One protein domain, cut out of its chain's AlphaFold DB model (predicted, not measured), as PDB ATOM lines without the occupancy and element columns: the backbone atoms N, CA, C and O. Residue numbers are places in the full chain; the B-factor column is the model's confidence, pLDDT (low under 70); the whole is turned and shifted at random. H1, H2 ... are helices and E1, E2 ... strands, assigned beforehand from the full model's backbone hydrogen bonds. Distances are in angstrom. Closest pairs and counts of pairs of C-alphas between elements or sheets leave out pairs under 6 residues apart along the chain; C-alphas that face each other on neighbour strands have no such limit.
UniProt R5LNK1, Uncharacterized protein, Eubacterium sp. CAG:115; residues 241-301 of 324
ATOM      1  N   ASP A 241      23.327 -33.147  35.584       85.44
ATOM      2  CA  ASP A 241      24.612 -33.120  36.299       85.44
ATOM      3  C   ASP A 241      25.800 -33.158  35.327       85.44
ATOM      4  O   ASP A 241      26.699 -32.322  35.401       85.44
ATOM      5  N   LEU A 242      25.774 -34.075  34.352       85.06
ATOM      6  CA  LEU A 242      26.824 -34.164  33.342       85.06
ATOM      7  C   LEU A 242      26.929 -32.872  32.526       85.06
ATOM      8  O   LEU A 242      28.023 -32.337  32.357       85.06
ATOM      9  N   ALA A 243      25.804 -32.362  32.035       85.94
ATOM     10  CA  ALA A 243      25.781 -31.151  31.229       85.94
ATOM     11  C   ALA A 243      26.247 -29.916  32.014       85.94
ATOM     12  O   ALA A 243      26.977 -29.095  31.464       85.94
ATOM     13  N   GLN A 244      25.902 -29.809  33.301       85.31
ATOM     14  CA  GLN A 244      26.399 -28.743  34.169       85.31
ATOM     15  C   GLN A 244      27.921 -28.825  34.323       85.31
ATOM     16  O   GLN A 244      28.609 -27.829  34.125       85.31
ATOM     17  N   ARG A 245      28.462 -30.015  34.604       84.62
ATOM     18  CA  ARG A 245      29.909 -30.223  34.764       84.62
ATOM     19  C   ARG A 245      30.698 -29.948  33.485       84.62
ATOM     20  O   ARG A 245      31.840 -29.504  33.555       84.62
ATOM     21  N   ILE A 246      30.104 -30.221  32.322       85.19
ATOM     22  CA  ILE A 246      30.667 -29.835  31.023       85.19
ATOM     23  C   ILE A 246      30.627 -28.313  30.875       85.19
ATOM     24  O   ILE A 246      31.652 -27.705  30.575       85.19
ATOM     25  N   GLY A 247      29.474 -27.690  31.131       84.38
ATOM     26  CA  GLY A 247      29.289 -26.243  31.013       84.38
ATOM     27  C   GLY A 247      30.204 -25.429  31.933       84.38
ATOM     28  O   GLY A 247      30.715 -24.392  31.522       84.38
ATOM     29  N   GLU A 248      30.492 -25.929  33.137       86.25
ATOM     30  CA  GLU A 248      31.474 -25.346  34.064       86.25
ATOM     31  C   GLU A 248      32.897 -25.291  33.480       86.25
ATOM     32  O   GLU A 248      33.701 -24.477  33.926       86.25
ATOM     33  N   LYS A 249      33.215 -26.141  32.494       85.88
ATOM     34  CA  LYS A 249      34.538 -26.223  31.860       85.88
ATOM     35  C   LYS A 249      34.603 -25.529  30.509       85.88
ATOM     36  O   LYS A 249      35.505 -24.736  30.283       85.88
ATOM     37  N   VAL A 250      33.657 -25.809  29.617       85.31
ATOM     38  CA  VAL A 250      33.712 -25.312  28.229       85.31
ATOM     39  C   VAL A 250      32.746 -24.159  27.954       85.31
ATOM     40  O   VAL A 250      32.745 -23.617  26.855       85.31
ATOM     41  N   GLY A 251      31.934 -23.745  28.930       85.00
ATOM     42  CA  GLY A 251      30.860 -22.778  28.704       85.00
ATOM     43  C   GLY A 251      29.729 -23.386  27.872       85.00
ATOM     44  O   GLY A 251      29.394 -24.564  28.017       85.00
ATOM     45  N   ARG A 252      29.114 -22.594  26.989       84.50
ATOM     46  CA  ARG A 252      28.095 -23.119  26.072       84.50
ATOM     47  C   ARG A 252      28.744 -24.067  25.066       84.50
ATOM     48  O   ARG A 252      29.720 -23.703  24.419       84.50
ATOM     49  N   ILE A 253      28.171 -25.260  24.910       86.00
ATOM     50  CA  ILE A 253      28.643 -26.270  23.958       86.00
ATOM     51  C   ILE A 253      28.414 -25.765  22.527       86.00
ATOM     52  O   ILE A 253      27.293 -25.390  22.174       86.00
ATOM     53  N   THR A 254      29.471 -25.766  21.715       84.44
ATOM     54  CA  THR A 254      29.455 -25.324  20.310       84.44
ATOM     55  C   THR A 254      29.666 -26.480  19.340       84.44
ATOM     56  O   THR A 254      29.049 -26.486  18.276       84.44
ATOM     57  N   ASP A 255      30.474 -27.476  19.712       84.12
ATOM     58  CA  ASP A 255      30.707 -28.681  18.916       84.12
ATOM     59  C   ASP A 255      30.901 -29.915  19.809       84.12
ATOM     60  O   ASP A 255      31.633 -29.902  20.799       84.12
ATOM     61  N   ALA A 256      30.229 -31.001  19.437       86.50
ATOM     62  CA  ALA A 256      30.264 -32.290  20.115       86.50
ATOM     63  C   ALA A 256      30.536 -33.462  19.156       86.50
ATOM     64  O   ALA A 256      30.378 -34.616  19.551       86.50
ATOM     65  N   ALA A 257      30.960 -33.196  17.913       84.44
ATOM     66  CA  ALA A 257      31.271 -34.228  16.923       84.44
ATOM     67  C   ALA A 257      32.418 -35.159  17.360       84.44
ATOM     68  O   ALA A 257      32.505 -36.296  16.900       84.44
ATOM     69  N   GLY A 258      33.280 -34.696  18.271       81.62
ATOM     70  CA  GLY A 258      34.354 -35.490  18.868       81.62
ATOM     71  C   GLY A 258      33.892 -36.529  19.898       81.62
ATOM     72  O   GLY A 258      34.709 -37.349  20.322       81.62
ATOM     73  N   LEU A 259      32.617 -36.518  20.305       86.44
ATOM     74  CA  LEU A 259      32.058 -37.499  21.233       86.44
ATOM     75  C   LEU A 259      31.570 -38.747  20.507       86.44
ATOM     76  O   LEU A 259      30.850 -38.680  19.514       86.44
ATOM     77  N   HIS A 260      31.897 -39.901  21.070       82.81
ATOM     78  CA  HIS A 260      31.433 -41.190  20.588       82.81
ATOM     79  C   HIS A 260      31.035 -42.089  21.756       82.81
ATOM     80  O   HIS A 260      31.585 -42.003  22.853       82.81
ATOM     81  N   VAL A 261      30.063 -42.967  21.506       80.44
ATOM     82  CA  VAL A 261      29.647 -43.999  22.458       80.44
ATOM     83  C   VAL A 261      30.247 -45.330  22.022       80.44
ATOM     84  O   VAL A 261      29.905 -45.834  20.952       80.44
ATOM     85  N   GLN A 262      31.112 -45.914  22.847       74.12
ATOM     86  CA  GLN A 262      31.680 -47.250  22.646       74.12
ATOM     87  C   GLN A 262      31.455 -48.093  23.903       74.12
ATOM     88  O   GLN A 262      31.674 -47.628  25.012       74.12
ATOM     89  N   ASN A 263      30.985 -49.334  23.735       68.88
ATOM     90  CA  ASN A 263      30.751 -50.290  24.830       68.88
ATOM     91  C   ASN A 263      29.878 -49.767  25.992       68.88
ATOM     92  O   ASN A 263      30.071 -50.154  27.139       68.88
ATOM     93  N   GLY A 264      28.902 -48.901  25.699       67.44
ATOM     94  CA  GLY A 264      28.038 -48.319  26.731       67.44
ATOM     95  C   GLY A 264      28.709 -47.214  27.550       67.44
ATOM     96  O   GLY A 264      28.201 -46.862  28.608       67.44
ATOM     97  N   GLU A 265      29.817 -46.657  27.059       77.88
ATOM     98  CA  GLU A 265      30.539 -45.519  27.625       77.88
ATOM     99  C   GLU A 265      30.638 -44.389  26.587       77.88
ATOM    100  O   GLU A 265      30.846 -44.645  25.402       77.88
ATOM    101  N   ILE A 266      30.489 -43.132  27.013       82.88
ATOM    102  CA  ILE A 266      30.868 -41.954  26.226       82.88
ATOM    103  C   ILE A 266      32.354 -41.674  26.440       82.88
ATOM    104  O   ILE A 266      32.808 -41.525  27.578       82.88
ATOM    105  N   ALA A 267      33.076 -41.496  25.339       82.69
ATOM    106  CA  ALA A 267      34.425 -40.958  25.329       82.69
ATOM    107  C   ALA A 267      34.574 -39.903  24.224       82.69
ATOM    108  O   ALA A 267      33.879 -39.946  23.208       82.69
ATOM    109  N   GLY A 268      35.484 -38.949  24.415       84.50
ATOM    110  CA  GLY A 268      35.880 -38.013  23.363       84.50
ATOM    111  C   GLY A 268      36.130 -36.592  23.847       84.50
ATOM    112  O   GLY A 268      36.239 -36.336  25.045       84.50
ATOM    113  N   VAL A 269      36.222 -35.669  22.893       84.75
ATOM    114  CA  VAL A 269      36.439 -34.238  23.145       84.75
ATOM    115  C   VAL A 269      35.165 -33.468  22.820       84.75
ATOM    116  O   VAL A 269      34.510 -33.737  21.813       84.75
ATOM    117  N   ILE A 270      34.831 -32.511  23.678       87.25
ATOM    118  CA  ILE A 270      33.763 -31.538  23.470       87.25
ATOM    119  C   ILE A 270      34.350 -30.126  23.440       87.25
ATOM    120  O   ILE A 270      35.278 -29.823  24.194       87.25
ATOM    121  N   TYR A 271      33.794 -29.266  22.593       84.88
ATOM    122  CA  TYR A 271      34.200 -27.873  22.442       84.88
ATOM    123  C   TYR A 271      33.057 -26.942  22.842       84.88
ATOM    124  O   TYR A 271      31.878 -27.215  22.588       84.88
ATOM    125  N   GLY A 272      33.414 -25.828  23.465       87.75
ATOM    126  CA  GLY A 272      32.488 -24.771  23.828       87.75
ATOM    127  C   GLY A 272      33.119 -23.392  23.716       87.75
ATOM    128  O   GLY A 272      34.267 -23.244  23.300       87.75
ATOM    129  N   GLU A 273      32.347 -22.371  24.075       87.19
ATOM    130  CA  GLU A 273      32.753 -20.961  23.991       87.19
ATOM    131  C   GLU A 273      34.048 -20.649  24.760       87.19
ATOM    132  O   GLU A 273      34.836 -19.821  24.312       87.19
ATOM    133  N   ASN A 274      34.283 -21.323  25.891       84.75
ATOM    134  CA  ASN A 274      35.406 -21.026  26.784       84.75
ATOM    135  C   ASN A 274      36.612 -21.956  26.592       84.75
ATOM    136  O   ASN A 274      37.642 -21.741  27.223       84.75
ATOM    137  N   GLY A 275      36.502 -22.998  25.762       85.38
ATOM    138  CA  GLY A 275      37.583 -23.962  25.579       85.38
ATOM    139  C   GLY A 275      37.098 -25.353  25.199       85.38
ATOM    140  O   GLY A 275      36.023 -25.534  24.629       85.38
ATOM    141  N   SER A 276      37.911 -26.357  25.512       85.00
ATOM    142  CA  SER A 276      37.619 -27.753  25.189       85.00
ATOM    143  C   SER A 276      37.850 -28.662  26.387       85.00
ATOM    144  O   SER A 276      38.680 -28.377  27.254       85.00
ATOM    145  N   ALA A 277      37.085 -29.747  26.451       84.12
ATOM    146  CA  ALA A 277      37.193 -30.719  27.522       84.12
ATOM    147  C   ALA A 277      37.153 -32.147  26.991       84.12
ATOM    148  O   ALA A 277      36.411 -32.473  26.066       84.12
ATOM    149  N   THR A 278      37.928 -33.023  27.619       82.88
ATOM    150  CA  THR A 278      37.839 -34.467  27.417       82.88
ATOM    151  C   THR A 278      36.775 -35.036  28.344       82.88
ATOM    152  O   THR A 278      36.807 -34.799  29.552       82.88
ATOM    153  N   ILE A 279      35.842 -35.799  27.781       81.56
ATOM    154  CA  ILE A 279      34.803 -36.521  28.512       81.56
ATOM    155  C   ILE A 279      35.130 -38.004  28.447       81.56
ATOM    156  O   ILE A 279      35.349 -38.552  27.368       81.56
ATOM    157  N   GLN A 280      35.109 -38.661  29.602       80.25
ATOM    158  CA  GLN A 280      35.167 -40.114  29.686       80.25
ATOM    159  C   GLN A 280      34.198 -40.603  30.752       80.25
ATOM    160  O   GLN A 280      34.286 -40.193  31.911       80.25
ATOM    161  N   THR A 281      33.277 -41.488  30.386       74.38
ATOM    162  CA  THR A 281      32.470 -42.234  31.353       74.38
ATOM    163  C   THR A 281      33.085 -43.603  31.572       74.38
ATOM    164  O   THR A 281      33.345 -44.298  30.602       74.38
ATOM    165  N   ILE A 282      33.272 -44.004  32.825       65.12
ATOM    166  CA  ILE A 282      33.750 -45.347  33.172       65.12
ATOM    167  C   ILE A 282      32.592 -46.104  33.815       65.12
ATOM    168  O   ILE A 282      32.069 -45.653  34.841       65.12
ATOM    169  N   GLY A 283      32.198 -47.232  33.229       57.25
ATOM    170  CA  GLY A 283      31.213 -48.151  33.778       57.25
ATOM    171  C   GLY A 283      31.753 -48.838  35.030       57.25
ATOM    172  O   GLY A 283      32.634 -49.691  34.968       57.25
ATOM    173  N   ALA A 284      31.219 -48.492  36.199       53.19
ATOM    174  CA  ALA A 284      31.501 -49.204  37.438       53.19
ATOM    175  C   ALA A 284      30.530 -50.390  37.561       53.19
ATOM    176  O   ALA A 284      29.389 -50.238  38.000       53.19
ATOM    177  N   GLY A 285      30.976 -51.577  37.139       39.16
ATOM    178  CA  GLY A 285      30.233 -52.834  37.251       39.16
ATOM    179  C   GLY A 285      31.015 -53.874  38.052       39.16
ATOM    180  O   GLY A 285      31.895 -54.538  37.518       39.16
ATOM    181  N   GLY A 286      30.703 -54.024  39.341       33.56
ATOM    182  CA  GLY A 286      31.183 -55.143  40.157       33.56
ATOM    183  C   GLY A 286      30.181 -56.298  40.150       33.56
ATOM    184  O   GLY A 286      28.975 -56.063  40.207       33.56
ATOM    185  N   TYR A 287      30.674 -57.543  40.160       33.06
ATOM    186  CA  TYR A 287      29.902 -58.806  40.158       33.06
ATOM    187  C   TYR A 287      28.991 -59.008  41.397       33.06
ATOM    188  O   TYR A 287      28.470 -60.093  41.633       33.06
ATOM    189  N   ASN A 288      28.790 -57.974  42.218       35.62
ATOM    190  CA  ASN A 288      27.953 -58.008  43.409       35.62
ATOM    191  C   ASN A 288      27.302 -56.631  43.673       35.62
ATOM    192  O   ASN A 288      27.631 -55.925  44.617       35.62
ATOM    193  N   ILE A 289      26.407 -56.226  42.766       42.62
ATOM    194  CA  ILE A 289      25.213 -55.397  43.036       42.62
ATOM    195  C   ILE A 289      25.462 -54.161  43.901       42.62
ATOM    196  O   ILE A 289      24.893 -53.998  44.977       42.62
ATOM    197  N   GLN A 290      26.230 -53.221  43.365       40.66
ATOM    198  CA  GLN A 290      26.110 -51.820  43.752       40.66
ATOM    199  C   GLN A 290      26.137 -50.951  42.503       40.66
ATOM    200  O   GLN A 290      27.121 -50.300  42.198       40.66
ATOM    201  N   ARG A 291      24.963 -50.924  41.857       45.81
ATOM    202  CA  ARG A 291      24.473 -49.881  40.954       45.81
ATOM    203  C   ARG A 291      25.229 -49.760  39.615       45.81
ATOM    204  O   ARG A 291      26.428 -49.551  39.589       45.81
ATOM    205  N   PHE A 292      24.502 -49.781  38.494       48.78
ATOM    206  CA  PHE A 292      25.025 -49.344  37.194       48.78
ATOM    207  C   PHE A 292      25.352 -47.843  37.302       48.78
ATOM    208  O   PHE A 292      24.485 -46.965  37.225       48.78
ATOM    209  N   HIS A 293      26.582 -47.545  37.700       52.91
ATOM    210  CA  HIS A 293      27.092 -46.205  37.938       52.91
ATOM    211  C   HIS A 293      28.168 -45.955  36.909       52.91
ATOM    212  O   HIS A 293      29.126 -46.708  36.821       52.91
ATOM    213  N   PHE A 294      28.006 -44.893  36.134       55.16
ATOM    214  CA  PHE A 294      29.106 -44.357  35.365       55.16
ATOM    215  C   PHE A 294      29.711 -43.204  36.163       55.16
ATOM    216  O   PHE A 294      28.988 -42.390  36.747       55.16
ATOM    217  N   ARG A 295      31.038 -43.147  36.227       52.62
ATOM    218  CA  ARG A 295      31.744 -41.947  36.678       52.62
ATOM    219  C   ARG A 295      32.164 -41.181  35.441       52.62
ATOM    220  O   ARG A 295      32.902 -41.726  34.632       52.62
ATOM    221  N   THR A 296      31.734 -39.933  35.318       60.22
ATOM    222  CA  THR A 296      32.251 -39.052  34.267       60.22
ATOM    223  C   THR A 296      33.489 -38.324  34.770       60.22
ATOM    224  O   THR A 296      33.456 -37.746  35.860       60.22
ATOM    225  N   LEU A 297      34.559 -38.328  33.990       67.56
ATOM    226  CA  LEU A 297      35.714 -37.451  34.124       67.56
ATOM    227  C   LEU A 297      35.595 -36.352  33.066       67.56
ATOM    228  O   LEU A 297      35.288 -36.648  31.914       67.56
ATOM    229  N   VAL A 298      35.775 -35.099  33.485       67.00
ATOM    230  CA  VAL A 298      35.764 -33.925  32.603       67.00
ATOM    231  C   VAL A 298      37.063 -33.178  32.859       67.00
ATOM    232  O   VAL A 298      37.245 -32.620  33.944       67.00
ATOM    233  N   HIS A 299      37.973 -33.226  31.891       71.38
ATOM    234  CA  HIS A 299      39.290 -32.600  31.980       71.38
ATOM    235  C   HIS A 299      39.391 -31.476  30.964       71.38
ATOM    236  O   HIS A 299      39.100 -31.682  29.793       71.38
ATOM    237  N   GLU A 300      39.777 -30.294  31.425       70.44
ATOM    238  CA  GLU A 300      40.088 -29.167  30.553       70.44
ATOM    239  C   GLU A 300      41.354 -29.489  29.760       70.44
ATOM    240  O   GLU A 300      42.320 -30.014  30.319       70.44
ATOM    241  N   LEU A 301      41.329 -29.231  28.456       62.84
ATOM    242  CA  LEU A 301      42.524 -29.336  27.632       62.84
ATOM    243  C   LEU A 301      43.263 -28.000  27.724       62.84
ATOM    244  O   LEU A 301      42.791 -26.998  27.186       62.84
TER     245      LEU A 301
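Overview. This is residues 241 to 301 of the 324 residues of an uncharacterized protein of Eubacterium sp. CAG:115 (UniProt R5LNK1). A strongly twisted branched sheet forms a long slab, with H1 packed along one face. E2, E3, E4 and E5 are a meander, each strand the antiparallel neighbour of the one before; short E1 pairs with E3. The printed part has 61 residues, with one named helix and five named strands in the order H1, E1, E2, E3, E4, E5; its class is mixed, helices and strands, and it is only just loose, close to compact, with a radius of gyration of the C-alphas of 12.7 A and spans of 42 by 20 by 15 A.

Along the chain. Find C-alpha 275 at (37.583, -23.962, 25.579); there E4, residues 275 to 284, begins its 28.5 A. E5 is 293 to 300, ending at (40.088, -29.167, 30.553); E3 is 265 to 272, E2 259 to 262, E1 253 to 255, H1 241 to 250.

Arrangement. Within hydrogen-bond range, see N 270 and O 277 for E3 and E4, N 260 and O 267 for E2 and E3, N 254 and O 271 for E1 and E3, each 2.9 A, and N 278 and O 299 for E4 and E5, 2.8 A. H1 is on the sheet over E4, height 6.7 A; their closest C-alphas, Val 250 and Gly 275, are 4.9 A apart. In H1, 5 of 6 O i to N i+4 pairs are within range.

Size, cuts and confidence. The printed part has no cut and no long link; pLDDT is under 70 at 263 to 264, 282 to 298 and 301.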